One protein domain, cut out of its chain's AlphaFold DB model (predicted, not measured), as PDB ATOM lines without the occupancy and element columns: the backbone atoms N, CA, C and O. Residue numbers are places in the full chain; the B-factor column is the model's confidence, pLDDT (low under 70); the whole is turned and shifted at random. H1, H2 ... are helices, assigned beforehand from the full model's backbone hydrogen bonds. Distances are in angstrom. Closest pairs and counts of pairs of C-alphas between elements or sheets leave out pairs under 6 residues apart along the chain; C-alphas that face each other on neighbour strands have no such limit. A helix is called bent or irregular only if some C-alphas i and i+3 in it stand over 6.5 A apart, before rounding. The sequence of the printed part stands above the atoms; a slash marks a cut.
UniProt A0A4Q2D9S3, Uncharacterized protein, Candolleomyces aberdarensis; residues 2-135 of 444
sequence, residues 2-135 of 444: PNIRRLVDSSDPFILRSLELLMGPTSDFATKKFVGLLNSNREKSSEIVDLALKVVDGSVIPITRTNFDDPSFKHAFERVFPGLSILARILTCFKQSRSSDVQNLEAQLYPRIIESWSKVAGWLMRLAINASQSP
ATOM      1  N   PRO A   2      36.086  59.569 -53.417       48.88
ATOM      2  CA  PRO A   2      36.256  59.325 -54.860       48.88
ATOM      3  C   PRO A   2      36.287  57.844 -55.301       48.88
ATOM      4  O   PRO A   2      36.010  57.581 -56.466       48.88
ATOM      5  N   ASN A   3      36.557  56.876 -54.414       58.03
ATOM      6  CA  ASN A   3      36.746  55.475 -54.833       58.03
ATOM      7  C   ASN A   3      35.456  54.636 -54.937       58.03
ATOM      8  O   ASN A   3      35.372  53.810 -55.837       58.03
ATOM      9  N   ILE A   4      34.418  54.864 -54.116       58.72
ATOM     10  CA  ILE A   4      33.156  54.085 -54.213       58.72
ATOM     11  C   ILE A   4      32.396  54.417 -55.499       58.72
ATOM     12  O   ILE A   4      31.904  53.521 -56.174       58.72
ATOM     13  N   ARG A   5      32.349  55.699 -55.886       63.56
ATOM     14  CA  ARG A   5      31.686  56.133 -57.129       63.56
ATOM     15  C   ARG A   5      32.343  55.574 -58.395       63.56
ATOM     16  O   ARG A   5      31.710  55.580 -59.436       63.56
ATOM     17  N   ARG A   6      33.592  55.098 -58.309       64.69
ATOM     18  CA  ARG A   6      34.284  54.394 -59.403       64.69
ATOM     19  C   ARG A   6      33.951  52.901 -59.460       64.69
ATOM     20  O   ARG A   6      34.227  52.271 -60.470       64.69
ATOM     21  N   LEU A   7      33.418  52.335 -58.374       58.97
ATOM     22  CA  LEU A   7      33.061  50.915 -58.260       58.97
ATOM     23  C   LEU A   7      31.609  50.637 -58.662       58.97
ATOM     24  O   LEU A   7      31.264  49.492 -58.942       58.97
ATOM     25  N   VAL A   8      30.773  51.672 -58.677       63.78
ATOM     26  CA  VAL A   8      29.359  51.604 -59.043       63.78
ATOM     27  C   VAL A   8      29.226  52.164 -60.446       63.78
ATOM     28  O   VAL A   8      29.647  53.296 -60.683       63.78
ATOM     29  N   ASP A   9      28.635  51.395 -61.355       60.72
ATOM     30  CA  ASP A   9      28.229  51.930 -62.649       60.72
ATOM     31  C   ASP A   9      27.223  53.059 -62.380       60.72
ATOM     32  O   ASP A   9      26.177  52.847 -61.762       60.72
ATOM     33  N   SER A  10      27.611  54.297 -62.687       58.03
ATOM     34  CA  SER A  10      27.093  55.533 -62.073       58.03
ATOM     35  C   SER A  10      25.652  55.906 -62.454       58.03
ATOM     36  O   SER A  10      25.254  57.062 -62.316       58.03
ATOM     37  N   SER A  11      24.877  54.956 -62.964       63.62
ATOM     38  CA  SER A  11      23.584  55.164 -63.605       63.62
ATOM     39  C   SER A  11      22.387  54.677 -62.789       63.62
ATOM     40  O   SER A  11      21.284  55.117 -63.097       63.62
ATOM     41  N   ASP A  12      22.553  53.845 -61.747       80.25
ATOM     42  CA  ASP A  12      21.416  53.390 -60.929       80.25
ATOM     43  C   ASP A  12      21.111  54.353 -59.757       80.25
ATOM     44  O   ASP A  12      21.858  54.387 -58.765       80.25
ATOM     45  N   PRO A  13      19.991  55.108 -59.799       84.56
ATOM     46  CA  PRO A  13      19.636  56.050 -58.741       84.56
ATOM     47  C   PRO A  13      19.382  55.365 -57.393       84.56
ATOM     48  O   PRO A  13      19.589  55.979 -56.347       84.56
ATOM     49  N   PHE A  14      18.952  54.097 -57.398       86.12
ATOM     50  CA  PHE A  14      18.699  53.333 -56.178       86.12
ATOM     51  C   PHE A  14      20.000  53.036 -55.431       86.12
ATOM     52  O   PHE A  14      20.087  53.263 -54.221       86.12
ATOM     53  N   ILE A  15      21.026  52.575 -56.152       82.25
ATOM     54  CA  ILE A  15      22.332  52.253 -55.568       82.25
ATOM     55  C   ILE A  15      23.001  53.533 -55.067       82.25
ATOM     56  O   ILE A  15      23.468  53.578 -53.928       82.25
ATOM     57  N   LEU A  16      22.987  54.607 -55.866       83.31
ATOM     58  CA  LEU A  16      23.537  55.900 -55.451       83.31
ATOM     59  C   LEU A  16      22.865  56.414 -54.177       83.31
ATOM     60  O   LEU A  16      23.555  56.787 -53.226       83.31
ATOM     61  N   ARG A  17      21.530  56.364 -54.118       83.75
ATOM     62  CA  ARG A  17      20.784  56.821 -52.944       83.75
ATOM     63  C   ARG A  17      21.047  55.963 -51.709       83.75
ATOM     64  O   ARG A  17      21.148  56.491 -50.604       83.75
ATOM     65  N   SER A  18      21.184  54.655 -51.894       81.81
ATOM     66  CA  SER A  18      21.525  53.719 -50.824       81.81
ATOM     67  C   SER A  18      22.907  54.004 -50.247       81.81
ATOM     68  O   SER A  18      23.072  54.081 -49.030       81.81
ATOM     69  N   LEU A  19      23.892  54.251 -51.111       82.69
ATOM     70  CA  LEU A  19      25.246  54.609 -50.696       82.69
ATOM     71  C   LEU A  19      25.300  55.973 -50.009       82.69
ATOM     72  O   LEU A  19      26.025  56.123 -49.032       82.69
ATOM     73  N   GLU A  20      24.522  56.959 -50.459       84.62
ATOM     74  CA  GLU A  20      24.403  58.247 -49.762       84.62
ATOM     75  C   GLU A  20      23.899  58.078 -48.325       84.62
ATOM     76  O   GLU A  20      24.433  58.707 -47.412       84.62
ATOM     77  N   LEU A  21      22.897  57.218 -48.118       81.38
ATOM     78  CA  LEU A  21      22.348  56.945 -46.790       81.38
ATOM     79  C   LEU A  21      23.339  56.182 -45.903       81.38
ATOM     80  O   LEU A  21      23.475  56.521 -44.731       81.38
ATOM     81  N   LEU A  22      24.061  55.201 -46.454       78.69
ATOM     82  CA  LEU A  22      25.047  54.407 -45.707       78.69
ATOM     83  C   LEU A  22      26.313  55.189 -45.344       78.69
ATOM     84  O   LEU A  22      26.917  54.952 -44.298       78.69
ATOM     85  N   MET A  23      26.723  56.111 -46.213       77.88
ATOM     86  CA  MET A  23      27.915  56.937 -46.018       77.88
ATOM     87  C   MET A  23      27.629  58.214 -45.217       77.88
ATOM     88  O   MET A  23      28.566  58.929 -44.857       77.88
ATOM     89  N   GLY A  24      26.355  58.518 -44.957       75.75
ATOM     90  CA  GLY A  24      25.936  59.620 -44.101       75.75
ATOM     91  C   GLY A  24      26.204  59.366 -42.609       75.75
ATOM     92  O   GLY A  24      26.632  58.279 -42.212       75.75
ATOM     93  N   PRO A  25      25.957  60.370 -41.750       73.00
ATOM     94  CA  PRO A  25      26.040  60.191 -40.307       73.00
ATOM     95  C   PRO A  25      25.026  59.143 -39.829       73.00
ATOM     96  O   PRO A  25      23.839  59.202 -40.164       73.00
ATOM     97  N   THR A  26      25.501  58.199 -39.015       68.31
ATOM     98  CA  THR A  26      24.656  57.186 -38.375       68.31
ATOM     99  C   THR A  26      23.648  57.883 -37.473       68.31
ATOM    100  O   THR A  26      24.017  58.518 -36.490       68.31
ATOM    101  N   SER A  27      22.371  57.775 -37.810       74.56
ATOM    102  CA  SER A  27      21.264  58.238 -36.980       74.56
ATOM    103  C   SER A  27      20.104  57.274 -37.157       74.56
ATOM    104  O   SER A  27      19.932  56.724 -38.245       74.56
ATOM    105  N   ASP A  28      19.264  57.118 -36.135       72.50
ATOM    106  CA  ASP A  28      18.055  56.285 -36.222       72.50
ATOM    107  C   ASP A  28      17.193  56.641 -37.438       72.50
ATOM    108  O   ASP A  28      16.569  55.785 -38.065       72.50
ATOM    109  N   PHE A  29      17.178  57.922 -37.806       76.06
ATOM    110  CA  PHE A  29      16.487  58.411 -38.987       76.06
ATOM    111  C   PHE A  29      17.121  57.924 -40.297       76.06
ATOM    112  O   PHE A  29      16.400  57.488 -41.196       76.06
ATOM    113  N   ALA A  30      18.451  57.973 -40.411       76.00
ATOM    114  CA  ALA A  30      19.170  57.446 -41.568       76.00
ATOM    115  C   ALA A  30      19.003  55.925 -41.684       76.00
ATOM    116  O   ALA A  30      18.683  55.444 -42.769       76.00
ATOM    117  N   THR A  31      19.097  55.191 -40.567       75.81
ATOM    118  CA  THR A  31      18.858  53.743 -40.511       75.81
ATOM    119  C   THR A  31      17.448  53.399 -40.993       75.81
ATOM    120  O   THR A  31      17.286  52.582 -41.897       75.81
ATOM    121  N   LYS A  32      16.411  54.072 -40.471       79.06
ATOM    122  CA  LYS A  32      15.017  53.849 -40.899       79.06
ATOM    123  C   LYS A  32      14.804  54.158 -42.379       79.06
ATOM    124  O   LYS A  32      14.115  53.407 -43.063       79.06
ATOM    125  N   LYS A  33      15.401  55.241 -42.887       82.62
ATOM    126  CA  LYS A  33      15.333  55.595 -44.313       82.62
ATOM    127  C   LYS A  33      16.024  54.568 -45.196       82.62
ATOM    128  O   LYS A  33      15.481  54.222 -46.239       82.62
ATOM    129  N   PHE A  34      17.195  54.094 -44.787       82.94
ATOM    130  CA  PHE A  34      17.935  53.078 -45.519       82.94
ATOM    131  C   PHE A  34      17.166  51.757 -45.560       82.94
ATOM    132  O   PHE A  34      16.950  51.211 -46.634       82.94
ATOM    133  N   VAL A  35      16.643  51.308 -44.419       79.25
ATOM    134  CA  VAL A  35      15.769  50.131 -44.332       79.25
ATOM    135  C   VAL A  35      14.536  50.280 -45.227       79.25
ATOM    136  O   VAL A  35      14.218  49.375 -45.990       79.25
ATOM    137  N   GLY A  36      13.853  51.428 -45.170       81.56
ATOM    138  CA  GLY A  36      12.699  51.702 -46.029       81.56
ATOM    139  C   GLY A  36      13.047  51.675 -47.519       81.56
ATOM    140  O   GLY A  36      12.257  51.184 -48.321       81.56
ATOM    141  N   LEU A  37      14.241  52.153 -47.884       83.88
ATOM    142  CA  LEU A  37      14.751  52.087 -49.250       83.88
ATOM    143  C   LEU A  37      15.048  50.644 -49.674       83.88
ATOM    144  O   LEU A  37      14.621  50.244 -50.747       83.88
ATOM    145  N   LEU A  38      15.707  49.839 -48.840       81.38
ATOM    146  CA  LEU A  38      15.960  48.436 -49.178       81.38
ATOM    147  C   LEU A  38      14.646  47.650 -49.348       81.38
ATOM    148  O   LEU A  38      14.447  46.914 -50.314       81.38
ATOM    149  N   ASN A  39      13.674  47.888 -48.471       80.00
ATOM    150  CA  ASN A  39      12.377  47.223 -48.561       80.00
ATOM    151  C   ASN A  39      11.557  47.627 -49.792       80.00
ATOM    152  O   ASN A  39      10.726  46.836 -50.239       80.00
ATOM    153  N   SER A  40      11.784  48.817 -50.360       85.00
ATOM    154  CA  SER A  40      11.072  49.256 -51.564       85.00
ATOM    155  C   SER A  40      11.564  48.566 -52.839       85.00
ATOM    156  O   SER A  40      10.832  48.540 -53.829       85.00
ATOM    157  N   ASN A  41      12.766  47.972 -52.827       83.81
ATOM    158  CA  ASN A  41      13.285  47.182 -53.939       83.81
ATOM    159  C   ASN A  41      14.219  46.057 -53.453       83.81
ATOM    160  O   ASN A  41      15.433  46.232 -53.306       83.81
ATOM    161  N   ARG A  42      13.642  44.874 -53.210       79.88
ATOM    162  CA  ARG A  42      14.367  43.710 -52.667       79.88
ATOM    163  C   ARG A  42      15.438  43.162 -53.608       79.88
ATOM    164  O   ARG A  42      16.482  42.721 -53.139       79.88
ATOM    165  N   GLU A  43      15.195  43.195 -54.915       82.25
ATOM    166  CA  GLU A  43      16.156  42.723 -55.919       82.25
ATOM    167  C   GLU A  43      17.417  43.592 -55.886       82.25
ATOM    168  O   GLU A  43      18.508  43.098 -55.594       82.25
ATOM    169  N   LYS A  44      17.247  44.914 -55.984       83.88
ATOM    170  CA  LYS A  44      18.363  45.866 -55.904       83.88
ATOM    171  C   LYS A  44      19.027  45.935 -54.528       83.88
ATOM    172  O   LYS A  44      20.185  46.324 -54.411       83.88
ATOM    173  N   SER A  45      18.326  45.539 -53.468       81.88
ATOM    174  CA  SER A  45      18.935  45.410 -52.139       81.88
ATOM    175  C   SER A  45      20.008  44.332 -52.101       81.88
ATOM    176  O   SER A  45      21.051  44.522 -51.471       81.88
ATOM    177  N   SER A  46      19.781  43.223 -52.811       83.50
ATOM    178  CA  SER A  46      20.791  42.176 -52.949       83.50
ATOM    179  C   SER A  46      22.001  42.641 -53.755       83.50
ATOM    180  O   SER A  46      23.124  42.332 -53.372       83.50
ATOM    181  N   GLU A  47      21.802  43.505 -54.755       86.44
ATOM    182  CA  GLU A  47      22.899  44.098 -55.531       86.44
ATOM    183  C   GLU A  47      23.829  44.975 -54.682       86.44
ATOM    184  O   GLU A  47      25.031  45.015 -54.932       86.44
ATOM    185  N   ILE A  48      23.318  45.660 -53.653       84.62
ATOM    186  CA  ILE A  48      24.153  46.479 -52.755       84.62
ATOM    187  C   ILE A  48      25.060  45.593 -51.895       84.62
ATOM    188  O   ILE A  48      26.232  45.922 -51.695       84.62
ATOM    189  N   VAL A  49      24.537  44.468 -51.399       85.94
ATOM    190  CA  VAL A  49      25.344  43.478 -50.673       85.94
ATOM    191  C   VAL A  49      26.353  42.835 -51.615       85.94
ATOM    192  O   VAL A  49      27.532  42.776 -51.281       85.94
ATOM    193  N   ASP A  50      25.930  42.438 -52.812       87.75
ATOM    194  CA  ASP A  50      26.824  41.867 -53.816       87.75
ATOM    195  C   ASP A  50      27.928  42.842 -54.205       87.75
ATOM    196  O   ASP A  50      29.081  42.443 -54.334       87.75
ATOM    197  N   LEU A  51      27.619  44.132 -54.339       85.94
ATOM    198  CA  LEU A  51      28.606  45.174 -54.584       85.94
ATOM    199  C   LEU A  51      29.612  45.257 -53.432       85.94
ATOM    200  O   LEU A  51      30.819  45.283 -53.679       85.94
ATOM    201  N   ALA A  52      29.135  45.276 -52.184       87.06
ATOM    202  CA  ALA A  52      30.003  45.299 -51.010       87.06
ATOM    203  C   ALA A  52      30.927  44.072 -50.980       87.06
ATOM    204  O   ALA A  52      32.137  44.218 -50.816       87.06
ATOM    205  N   LEU A  53      30.379  42.876 -51.213       88.25
ATOM    206  CA  LEU A  53      31.109  41.607 -51.182       88.25
ATOM    207  C   LEU A  53      32.052  41.430 -52.381       88.25
ATOM    208  O   LEU A  53      33.171  40.953 -52.212       88.25
ATOM    209  N   LYS A  54      31.661  41.875 -53.581       86.38
ATOM    210  CA  LYS A  54      32.484  41.836 -54.805       86.38
ATOM    211  C   LYS A  54      33.763  42.653 -54.658       86.38
ATOM    212  O   LYS A  54      34.788  42.328 -55.253       86.38
ATOM    213  N   VAL A  55      33.704  43.726 -53.874       82.88
ATOM    214  CA  VAL A  55      34.857  44.580 -53.583       82.88
ATOM    215  C   VAL A  55      35.794  43.927 -52.559       82.88
ATOM    216  O   VAL A  55      37.005  44.142 -52.626       82.88
ATOM    217  N   VAL A  56      35.266  43.079 -51.673       82.31
ATOM    218  CA  VAL A  56      36.013  42.297 -50.671       82.31
ATOM    219  C   VAL A  56      36.521  40.993 -51.302       82.31
ATOM    220  O   VAL A  56      36.208  39.881 -50.879       82.31
ATOM    221  N   ASP A  57      37.312  41.124 -52.365       77.00
ATOM    222  CA  ASP A  57      37.903  39.973 -53.043       77.00
ATOM    223  C   ASP A  57      39.100  39.424 -52.247       77.00
ATOM    224  O   ASP A  57      40.062  40.138 -51.943       77.00
ATOM    225  N   GLY A  58      39.040  38.135 -51.907       66.19
ATOM    226  CA  GLY A  58      40.105  37.425 -51.201       66.19
ATOM    227  C   GLY A  58      41.369  37.237 -52.045       66.19
ATOM    228  O   GLY A  58      42.452  37.115 -51.480       66.19
ATOM    229  N   SER A  59      41.261  37.279 -53.380       73.94
ATOM    230  CA  SER A  59      42.412  37.156 -54.289       73.94
ATOM    231  C   SER A  59      43.405  38.321 -54.169       73.94
ATOM    232  O   SER A  59      44.573  38.194 -54.529       73.94
ATOM    233  N   VAL A  60      42.945  39.453 -53.625       74.62
ATOM    234  CA  VAL A  60      43.721  40.691 -53.483       74.62
ATOM    235  C   VAL A  60      44.412  40.768 -52.113       74.62
ATOM    236  O   VAL A  60      45.163  41.707 -51.858       74.62
ATOM    237  N   ILE A  61      44.194  39.796 -51.214       72.44
ATOM    238  CA  ILE A  61      44.878  39.747 -49.915       72.44
ATOM    239  C   ILE A  61      46.368  39.466 -50.162       72.44
ATOM    240  O   ILE A  61      46.704  38.395 -50.672       72.44
ATOM    241  N   PRO A  62      47.293  40.366 -49.775       66.62
ATOM    242  CA  PRO A  62      48.711  40.118 -49.997       66.62
ATOM    243  C   PRO A  62      49.195  38.908 -49.192       66.62
ATOM    244  O   PRO A  62      49.037  38.850 -47.969       66.62
ATOM    245  N   ILE A  63      49.799  37.947 -49.895       64.44
ATOM    246  CA  ILE A  63      50.270  36.667 -49.342       64.44
ATOM    247  C   ILE A  63      51.450  36.884 -48.375       64.44
ATOM    248  O   ILE A  63      51.600  36.173 -47.381       64.44
ATOM    249  N   THR A  64      52.285  37.892 -48.627       62.75
ATOM    250  CA  THR A  64      53.438  38.252 -47.789       62.75
ATOM    251  C   THR A  64      53.014  39.067 -46.568       62.75
ATOM    252  O   THR A  64      51.918  39.615 -46.527       62.75
ATOM    253  N   ARG A  65      53.855  39.158 -45.524       62.44
ATOM    254  CA  ARG A  65      53.647  40.118 -44.423       62.44
ATOM    255  C   ARG A  65      53.923  41.525 -44.956       62.44
ATOM    256  O   ARG A  65      55.076  41.915 -45.074       62.44
ATOM    257  N   THR A  66      52.867  42.246 -45.287       63.25
ATOM    258  CA  THR A  66      52.892  43.621 -45.786       63.25
ATOM    259  C   THR A  66      52.303  44.518 -44.708       63.25
ATOM    260  O   THR A  66      51.290  44.154 -44.108       63.25
ATOM    261  N   ASN A  67      52.948  45.650 -44.459       74.88
ATOM    262  CA  ASN A  67      52.485  46.698 -43.552       74.88
ATOM    263  C   ASN A  67      51.688  47.766 -44.321       74.88
ATOM    264  O   ASN A  67      51.539  47.688 -45.540       74.88
ATOM    265  N   PHE A  68      51.183  48.780 -43.612       77.94
ATOM    266  CA  PHE A  68      50.518  49.936 -44.234       77.94
ATOM    267  C   PHE A  68      51.445  50.808 -45.096       77.94
ATOM    268  O   PHE A  68      50.947  51.584 -45.913       77.94
ATOM    269  N   ASP A  69      52.762  50.650 -44.956       79.69
ATOM    270  CA  ASP A  69      53.756  51.348 -45.775       79.69
ATOM    271  C   ASP A  69      53.962  50.683 -47.145       79.69
ATOM    272  O   ASP A  69      54.480  51.316 -48.064       79.69
ATOM    273  N   ASP A  70      53.536  49.426 -47.309       83.56
ATOM    274  CA  ASP A  70      53.581  48.722 -48.587       83.56
ATOM    275  C   ASP A  70      52.543  49.326 -49.558       83.56
ATOM    276  O   ASP A  70      51.333  49.244 -49.301       83.56
ATOM    277  N   PRO A  71      52.970  49.890 -50.706       85.06
ATOM    278  CA  PRO A  71      52.061  50.489 -51.682       85.06
ATOM    279  C   PRO A  71      50.990  49.523 -52.199       85.06
ATOM    280  O   PRO A  71      49.860  49.935 -52.466       85.06
ATOM    281  N   SER A  72      51.322  48.235 -52.315       82.75
ATOM    282  CA  SER A  72      50.407  47.197 -52.795       82.75
ATOM    283  C   SER A  72      49.331  46.899 -51.754       82.75
ATOM    284  O   SER A  72      48.153  46.790 -52.097       82.75
ATOM    285  N   PHE A  73      49.706  46.841 -50.472       85.81
ATOM    286  CA  PHE A  73      48.737  46.708 -49.384       85.81
ATOM    287  C   PHE A  73      47.859  47.948 -49.262       85.81
ATOM    288  O   PHE A  73      46.646  47.812 -49.132       85.81
ATOM    289  N   LYS A  74      48.440  49.147 -49.358       85.12
ATOM    290  CA  LYS A  74      47.689  50.405 -49.327       85.12
ATOM    291  C   LYS A  74      46.657  50.475 -50.454       85.12
ATOM    292  O   LYS A  74      45.498  50.779 -50.193       85.12
ATOM    293  N   HIS A  75      47.041  50.128 -51.681       84.25
ATOM    294  CA  HIS A  75      46.116  50.094 -52.814       84.25
ATOM    295  C   HIS A  75      44.998  49.054 -52.616       84.25
ATOM    296  O   HIS A  75      43.823  49.336 -52.857       84.25
ATOM    297  N   ALA A  76      45.340  47.853 -52.139       86.56
ATOM    298  CA  ALA A  76      44.354  46.820 -51.833       86.56
ATOM    299  C   ALA A  76      43.393  47.253 -50.708       86.56
ATOM    300  O   ALA A  76      42.179  47.096 -50.829       86.56
ATOM    301  N   PHE A  77      43.925  47.874 -49.654       86.56
ATOM    302  CA  PHE A  77      43.162  48.452 -48.554       86.56
ATOM    303  C   PHE A  77      42.187  49.528 -49.044       86.56
ATOM    304  O   PHE A  77      40.997  49.446 -48.756       86.56
ATOM    305  N   GLU A  78      42.654  50.502 -49.830       85.00
ATOM    306  CA  GLU A  78      41.820  51.582 -50.374       85.00
ATOM    307  C   GLU A  78      40.692  51.068 -51.278       85.00
ATOM    308  O   GLU A  78      39.641  51.710 -51.381       85.00
ATOM    309  N   ARG A  79      40.897  49.910 -51.916       84.44
ATOM    310  CA  ARG A  79      39.872  49.219 -52.699       84.44
ATOM    311  C   ARG A  79      38.852  48.512 -51.810       84.44
ATOM    312  O   ARG A  79      37.667  48.640 -52.079       84.44
ATOM    313  N   VAL A  80      39.290  47.790 -50.780       87.88
ATOM    314  CA  VAL A  80      38.442  46.882 -49.979       87.88
ATOM    315  C   VAL A  80      37.711  47.587 -48.838       87.88
ATOM    316  O   VAL A  80      36.551  47.280 -48.555       87.88
ATOM    317  N   PHE A  81      38.364  48.554 -48.194       87.62
ATOM    318  CA  PHE A  81      37.838  49.272 -47.033       87.62
ATOM    319  C   PHE A  81      36.433  49.865 -47.248       87.62
ATOM    320  O   PHE A  81      35.597  49.740 -46.349       87.62
ATOM    321  N   PRO A  82      36.100  50.445 -48.418       86.44
ATOM    322  CA  PRO A  82      34.752  50.926 -48.668       86.44
ATOM    323  C   PRO A  82      33.685  49.822 -48.699       86.44
ATOM    324  O   PRO A  82      32.594  50.032 -48.178       86.44
ATOM    325  N   GLY A  83      33.996  48.647 -49.258       88.69
ATOM    326  CA  GLY A  83      33.087  47.495 -49.265       88.69
ATOM    327  C   GLY A  83      32.815  46.978 -47.852       88.69
ATOM    328  O   GLY A  83      31.663  46.775 -47.476       88.69
ATOM    329  N   LEU A  84      33.862  46.880 -47.027       92.31
ATOM    330  CA  LEU A  84      33.721  46.542 -45.607       92.31
ATOM    331  C   LEU A  84      32.915  47.596 -44.839       92.31
ATOM    332  O   LEU A  84      32.074  47.240 -44.024       92.31
ATOM    333  N   SER A  85      33.124  48.883 -45.127       89.88
ATOM    334  CA  SER A  85      32.351  49.975 -44.518       89.88
ATOM    335  C   SER A  85      30.863  49.862 -44.851       89.88
ATOM    336  O   SER A  85      30.029  49.955 -43.958       89.88
ATOM    337  N   ILE A  86      30.518  49.600 -46.116       89.19
ATOM    338  CA  ILE A  86      29.131  49.355 -46.542       89.19
ATOM    339  C   ILE A  86      28.548  48.150 -45.796       89.19
ATOM    340  O   ILE A  86      27.450  48.245 -45.247       89.19
ATOM    341  N   LEU A  87      29.289  47.041 -45.721       92.44
ATOM    342  CA  LEU A  87      28.846  45.832 -45.026       92.44
ATOM    343  C   LEU A  87      28.606  46.079 -43.529       92.44
ATOM    344  O   LEU A  87      27.562  45.689 -43.013       92.44
ATOM    345  N   ALA A  88      29.523  46.772 -42.847       91.75
ATOM    346  CA  ALA A  88      29.373  47.148 -41.441       91.75
ATOM    347  C   ALA A  88      28.077  47.927 -41.212       91.75
ATOM    348  O   ALA A  88      27.302  47.611 -40.314       91.75
ATOM    349  N   ARG A  89      27.787  48.898 -42.083       87.44
ATOM    350  CA  ARG A  89      26.563  49.698 -42.004       87.44
ATOM    351  C   ARG A  89      25.299  48.874 -42.209       87.44
ATOM    352  O   ARG A  89      24.339  49.070 -41.468       87.44
ATOM    353  N   ILE A  90      25.293  47.962 -43.181       89.12
ATOM    354  CA  ILE A  90      24.163  47.056 -43.427       89.12
ATOM    355  C   ILE A  90      23.891  46.208 -42.179       89.12
ATOM    356  O   ILE A  90      22.760  46.174 -41.694       89.12
ATOM    357  N   LEU A  91      24.933  45.608 -41.602       91.50
ATOM    358  CA  LEU A  91      24.816  44.794 -40.391       91.50
ATOM    359  C   LEU A  91      24.370  45.617 -39.171       91.50
ATOM    360  O   LEU A  91      23.512  45.171 -38.409       91.50
ATOM    361  N   THR A  92      24.869  46.845 -39.009       87.12
ATOM    362  CA  THR A  92      24.403  47.773 -37.967       87.12
ATOM    363  C   THR A  92      22.917  48.107 -38.138       87.12
ATOM    364  O   THR A  92      22.182  48.159 -37.150       87.12
ATOM    365  N   CYS A  93      22.435  48.266 -39.376       84.12
ATOM    366  CA  CYS A  93      21.011  48.479 -39.640       84.12
ATOM    367  C   CYS A  93      20.162  47.265 -39.235       84.12
ATOM    368  O   CYS A  93      19.105  47.445 -38.626       84.12
ATOM    369  N   PHE A  94      20.631  46.043 -39.518       87.31
ATOM    370  CA  PHE A  94      19.954  44.813 -39.087       87.31
ATOM    371  C   PHE A  94      19.907  44.701 -37.567       87.31
ATOM    372  O   PHE A  94      18.856  44.443 -36.991       87.31
ATOM    373  N   LYS A  95      21.022  45.008 -36.899       87.00
ATOM    374  CA  LYS A  95      21.104  45.032 -35.437       87.00
ATOM    375  C   LYS A  95      20.110  46.015 -34.797       87.00
ATOM    376  O   LYS A  95      19.531  45.705 -33.757       87.00
ATOM    377  N   GLN A  96      19.943  47.207 -35.370       82.19
ATOM    378  CA  GLN A  96      19.139  48.285 -34.773       82.19
ATOM    379  C   GLN A  96      17.629  48.137 -35.000       82.19
ATOM    380  O   GLN A  96      16.840  48.642 -34.199       82.19
ATOM    381  N   SER A  97      17.198  47.471 -36.074       77.94
ATOM    382  CA  SER A  97      15.779  47.375 -36.421       77.94
ATOM    383  C   SER A  97      15.160  46.051 -35.983       77.94
ATOM    384  O   SER A  97      15.691  44.978 -36.237       77.94
ATOM    385  N   ARG A  98      13.972  46.122 -35.373       76.62
ATOM    386  CA  ARG A  98      13.149  44.949 -35.024       76.62
ATOM    387  C   ARG A  98      11.935  44.770 -35.937       76.62
ATOM    388  O   ARG A  98      11.028  44.017 -35.595       76.62
ATOM    389  N   SER A  99      11.862  45.501 -37.050       79.81
ATOM    390  CA  SER A  99      10.736  45.368 -37.976       79.81
ATOM    391  C   SER A  99      10.778  44.025 -38.707       79.81
ATOM    392  O   SER A  99      11.849  43.535 -39.068       79.81
ATOM    393  N   SER A 100       9.600  43.458 -38.975       80.00
ATOM    394  CA  SER A 100       9.443  42.232 -39.770       80.00
ATOM    395  C   SER A 100      10.105  42.346 -41.143       80.00
ATOM    396  O   SER A 100      10.678  41.386 -41.646       80.00
ATOM    397  N   ASP A 101      10.072  43.536 -41.742       75.25
ATOM    398  CA  ASP A 101      10.674  43.761 -43.052       75.25
ATOM    399  C   ASP A 101      12.201  43.642 -43.015       75.25
ATOM    400  O   ASP A 101      12.789  43.075 -43.931       75.25
ATOM    401  N   VAL A 102      12.847  44.106 -41.936       78.88
ATOM    402  CA  VAL A 102      14.299  43.940 -41.771       78.88
ATOM    403  C   VAL A 102      14.667  42.490 -41.532       78.88
ATOM    404  O   VAL A 102      15.643  42.037 -42.108       78.88
ATOM    405  N   GLN A 103      13.872  41.748 -40.764       84.12
ATOM    406  CA  GLN A 103      14.112  40.318 -40.551       84.12
ATOM    407  C   GLN A 103      14.026  39.524 -41.863       84.12
ATOM    408  O   GLN A 103      14.862  38.663 -42.126       84.12
ATOM    409  N   ASN A 104      13.057  39.850 -42.724       82.50
ATOM    410  CA  ASN A 104      12.935  39.229 -44.046       82.50
ATOM    411  C   ASN A 104      14.138  39.546 -44.944       82.50
ATOM    412  O   ASN A 104      14.645  38.676 -45.650       82.50
ATOM    413  N   LEU A 105      14.589  40.799 -44.916       83.25
ATOM    414  CA  LEU A 105      15.748  41.255 -45.671       83.25
ATOM    415  C   LEU A 105      17.051  40.618 -45.155       83.25
ATOM    416  O   LEU A 105      17.882  40.180 -45.945       83.25
ATOM    417  N   GLU A 106      17.205  40.521 -43.838       88.25
ATOM    418  CA  GLU A 106      18.316  39.855 -43.159       88.25
ATOM    419  C   GLU A 106      18.402  38.375 -43.582       88.25
ATOM    420  O   GLU A 106      19.451  37.927 -44.054       88.25
ATOM    421  N   ALA A 107      17.276  37.654 -43.550       87.56
ATOM    422  CA  ALA A 107      17.187  36.261 -43.993       87.56
ATOM    423  C   ALA A 107      17.528  36.068 -45.482       87.56
ATOM    424  O   ALA A 107      18.101  35.047 -45.858       87.56
ATOM    425  N   GLN A 108      17.206  37.046 -46.335       85.81
ATOM    426  CA  GLN A 108      17.535  37.005 -47.762       85.81
ATOM    427  C   GLN A 108      19.027  37.260 -48.031       85.81
ATOM    428  O   GLN A 108      19.587  36.715 -48.984       85.81
ATOM    429  N   LEU A 109      19.668  38.123 -47.239       89.69
ATOM    430  CA  LEU A 109      21.013  38.624 -47.527       89.69
ATOM    431  C   LEU A 109      22.124  37.829 -46.840       89.69
ATOM    432  O   LEU A 109      23.223  37.744 -47.392       89.69
ATOM    433  N   TYR A 110      21.865  37.211 -45.686       92.44
ATOM    434  CA  TYR A 110      22.891  36.420 -45.008       92.44
ATOM    435  C   TYR A 110      23.477  35.262 -45.816       92.44
ATOM    436  O   TYR A 110      24.693  35.105 -45.727       92.44
ATOM    437  N   PRO A 111      22.717  34.484 -46.613       93.25
ATOM    438  CA  PRO A 111      23.301  33.412 -47.420       93.25
ATOM    439  C   PRO A 111      24.473  33.898 -48.289       93.25
ATOM    440  O   PRO A 111      25.533  33.280 -48.324       93.25
ATOM    441  N   ARG A 112      24.348  35.092 -48.880       91.69
ATOM    442  CA  ARG A 112      25.415  35.724 -49.678       91.69
ATOM    443  C   ARG A 112      26.618  36.127 -48.821       91.69
ATOM    444  O   ARG A 112      27.770  35.979 -49.236       91.69
ATOM    445  N   ILE A 113      26.359  36.638 -47.614       94.31
ATOM    446  CA  ILE A 113      27.407  36.985 -46.642       94.31
ATOM    447  C   ILE A 113      28.160  35.725 -46.207       94.31
ATOM    448  O   ILE A 113      29.386  35.758 -46.170       94.31
ATOM    449  N   ILE A 114      27.452  34.626 -45.933       95.50
ATOM    450  CA  ILE A 114      28.009  33.319 -45.563       95.50
ATOM    451  C   ILE A 114      28.937  32.800 -46.663       95.50
ATOM    452  O   ILE A 114      30.104  32.513 -46.390       95.50
ATOM    453  N   GLU A 115      28.475  32.777 -47.915       94.06
ATOM    454  CA  GLU A 115      29.271  32.331 -49.068       94.06
ATOM    455  C   GLU A 115      30.581  33.120 -49.230       94.06
ATOM    456  O   GLU A 115      31.617  32.577 -49.626       94.06
ATOM    457  N   SER A 116      30.561  34.411 -48.893       94.38
ATOM    458  CA  SER A 116      31.723  35.301 -48.993       94.38
ATOM    459  C   SER A 116      32.481  35.482 -47.674       94.38
ATOM    460  O   SER A 116      33.483  36.205 -47.639       94.38
ATOM    461  N   TRP A 117      32.051  34.834 -46.589       95.81
ATOM    462  CA  TRP A 117      32.529  35.151 -45.243       95.81
ATOM    463  C   TRP A 117      34.019  34.891 -45.069       95.81
ATOM    464  O   TRP A 117      34.713  35.683 -44.440       95.81
ATOM    465  N   SER A 118      34.543  33.831 -45.682       93.81
ATOM    466  CA  SER A 118      35.978  33.527 -45.656       93.81
ATOM    467  C   SER A 118      36.834  34.692 -46.175       93.81
ATOM    468  O   SER A 118      37.884  34.989 -45.603       93.81
ATOM    469  N   LYS A 119      36.362  35.407 -47.206       93.75
ATOM    470  CA  LYS A 119      37.031  36.587 -47.771       93.75
ATOM    471  C   LYS A 119      36.906  37.785 -46.838       93.75
ATOM    472  O   LYS A 119      37.907  38.445 -46.559       93.75
ATOM    473  N   VAL A 120      35.698  38.035 -46.326       95.44
ATOM    474  CA  VAL A 120      35.425  39.119 -45.371       95.44
ATOM    475  C   VAL A 120      36.290  38.948 -44.129       95.44
ATOM    476  O   VAL A 120      37.108  39.814 -43.833       95.44
ATOM    477  N   ALA A 121      36.185  37.807 -43.451       94.75
ATOM    478  CA  ALA A 121      36.945  37.503 -42.249       94.75
ATOM    479  C   ALA A 121      38.459  37.494 -42.510       94.75
ATOM    480  O   ALA A 121      39.205  38.037 -41.701       94.75
ATOM    481  N   GLY A 122      38.924  36.984 -43.658       92.56
ATOM    482  CA  GLY A 122      40.333  37.073 -44.057       92.56
ATOM    483  C   GLY A 122      40.843  38.518 -44.110       92.56
ATOM    484  O   GLY A 122      41.909  38.825 -43.566       92.56
ATOM    485  N   TRP A 123      40.049  39.431 -44.676       93.44
ATOM    486  CA  TRP A 123      40.343  40.862 -44.649       93.44
ATOM    487  C   TRP A 123      40.284  41.450 -43.237       93.44
ATOM    488  O   TRP A 123      41.220  42.152 -42.861       93.44
ATOM    489  N   LEU A 124      39.272  41.130 -42.422       94.75
ATOM    490  CA  LEU A 124      39.193  41.603 -41.027       94.75
ATOM    491  C   LEU A 124      40.427  41.191 -40.219       94.75
ATOM    492  O   LEU A 124      41.029  42.011 -39.528       94.75
ATOM    493  N   MET A 125      40.847  39.933 -40.348       92.25
ATOM    494  CA  MET A 125      42.054  39.423 -39.706       92.25
ATOM    495  C   MET A 125      43.287  40.198 -40.171       92.25
ATOM    496  O   MET A 125      44.121  40.595 -39.354       92.25
ATOM    497  N   ARG A 126      43.409  40.448 -41.479       90.12
ATOM    498  CA  ARG A 126      44.553  41.171 -42.036       90.12
ATOM    499  C   ARG A 126      44.600  42.628 -41.585       90.12
ATOM    500  O   ARG A 126      45.681  43.129 -41.275       90.12
ATOM    501  N   LEU A 127      43.448  43.286 -41.533       90.44
ATOM    502  CA  LEU A 127      43.294  44.635 -41.006       90.44
ATOM    503  C   LEU A 127      43.689  44.693 -39.534       90.44
ATOM    504  O   LEU A 127      44.534  45.506 -39.170       90.44
ATOM    505  N   ALA A 128      43.160  43.786 -38.711       90.06
ATOM    506  CA  ALA A 128      43.481  43.714 -37.293       90.06
ATOM    507  C   ALA A 128      44.981  43.477 -37.052       90.06
ATOM    508  O   ALA A 128      45.573  44.134 -36.207       90.06
ATOM    509  N   ILE A 129      45.632  42.592 -37.815       87.81
ATOM    510  CA  ILE A 129      47.079  42.331 -37.681       87.81
ATOM    511  C   ILE A 129      47.923  43.585 -37.952       87.81
ATOM    512  O   ILE A 129      48.940  43.784 -37.293       87.81
ATOM    513  N   ASN A 130      47.521  44.414 -38.919       85.62
ATOM    514  CA  ASN A 130      48.298  45.584 -39.334       85.62
ATOM    515  C   ASN A 130      47.840  46.886 -38.665       85.62
ATOM    516  O   ASN A 130      48.515  47.904 -38.803       85.62
ATOM    517  N   ALA A 131      46.720  46.877 -37.936       86.38
ATOM    518  CA  ALA A 131      46.122  48.078 -37.363       86.38
ATOM    519  C   ALA A 131      47.109  48.858 -36.487       86.38
ATOM    520  O   ALA A 131      47.171  50.076 -36.599       86.38
ATOM    521  N   SER A 132      47.945  48.177 -35.693       80.56
ATOM    522  CA  SER A 132      48.919  48.822 -34.798       80.56
ATOM    523  C   SER A 132      49.989  49.659 -35.511       80.56
ATOM    524  O   SER A 132      50.708  50.412 -34.860       80.56
ATOM    525  N   GLN A 133      50.148  49.484 -36.823       81.62
ATOM    526  CA  GLN A 133      51.098  50.228 -37.652       81.62
ATOM    527  C   GLN A 133      50.430  51.410 -38.364       81.62
ATOM    528  O   GLN A 133      51.117  52.240 -38.948       81.62
ATOM    529  N   SER A 134      49.098  51.491 -38.330       82.94
ATOM    530  CA  SER A 134      48.341  52.564 -38.963       82.94
ATOM    531  C   SER A 134      48.117  53.724 -37.991       82.94
ATOM    532  O   SER A 134      47.774  53.482 -36.831       82.94
ATOM    533  N   PRO A 135      48.195  54.988 -38.448       81.38
ATOM    534  CA  PRO A 135      47.738  56.127 -37.650       81.38
ATOM    535  C   PRO A 135      46.233  56.056 -37.336       81.38
ATOM    536  O   PRO A 135      45.797  56.605 -36.330       81.38
TER     537      PRO A 135
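Overview. This is residues 2 to 135 of the 444 residues of an uncharacterized protein of Candolleomyces aberdarensis (UniProt A0A4Q2D9S3). H3, H4b and H5a form a loose bundle of three, with the H1 and H2 hairpin packed over one side and one end of it. At the other end the arms H4a and H5b and the long link of residues 56 to 70 extend the body. The 134 printed residues hold five named helices, H1 to H5 in chain order, and no named strand: all helix. The whole is compact, with a radius of gyration of the C-alphas of 15.5 A, and elongated, spanning 44 by 28 by 25 A.

Along the chain. H1 is residues 13 to 23, from C-alpha 13 at (19.636, 56.050, -58.741); H2 is 28 to 40 and H3 42 to 55, 20.5 A long. H4, residues 71 to 96, and H5, 100 to 133, were each assigned by hydrogen bonds as one helix but are bent: C-alphas 79 and 82 are 6.7 A apart, C-alphas 115 and 118 7.6 A. Their arms are H4a, 71 to 79; H4b, 82 to 96, 21.1 A; H5a, 100 to 115, 24.0 A; and H5b, 118 to 133, 23.9 A, ending at C-alpha 133 (51.098, 50.228, -37.652). H5a and H5b are irregular: C-alphas 108 and 111 are 6.8 A apart, 129 and 132 7.3 A.

Arrangement. H3, H4b and H5a form an up and down bundle, each running against the one before. With residues 49 to 55 alone H3 touches H4b, closest at the C-alphas of Ala 52 and Gly 83, 4.2 A, at a steep tilt of 45 degrees. H1 and H2, a hairpin, touch at Leu 21 and Phe 34, their closest C-alphas, 6.0 A. H4a and H5b are only just apart, closest 8.5 A. Every O i to N i+4 pair is within hydrogen-bond range in H1, H2, H3, H4a and H4b; in H5a and H5b 10 of 12 are.

Size, cuts and confidence. The C-alphas farthest apart, of Asp 69 and Ser 100, are 45.6 A apart. The printed part has no cut; the link H3 to H4 is long. Confidence is under 70 at residues 2 to 11, 26, 58 and 62 to 66.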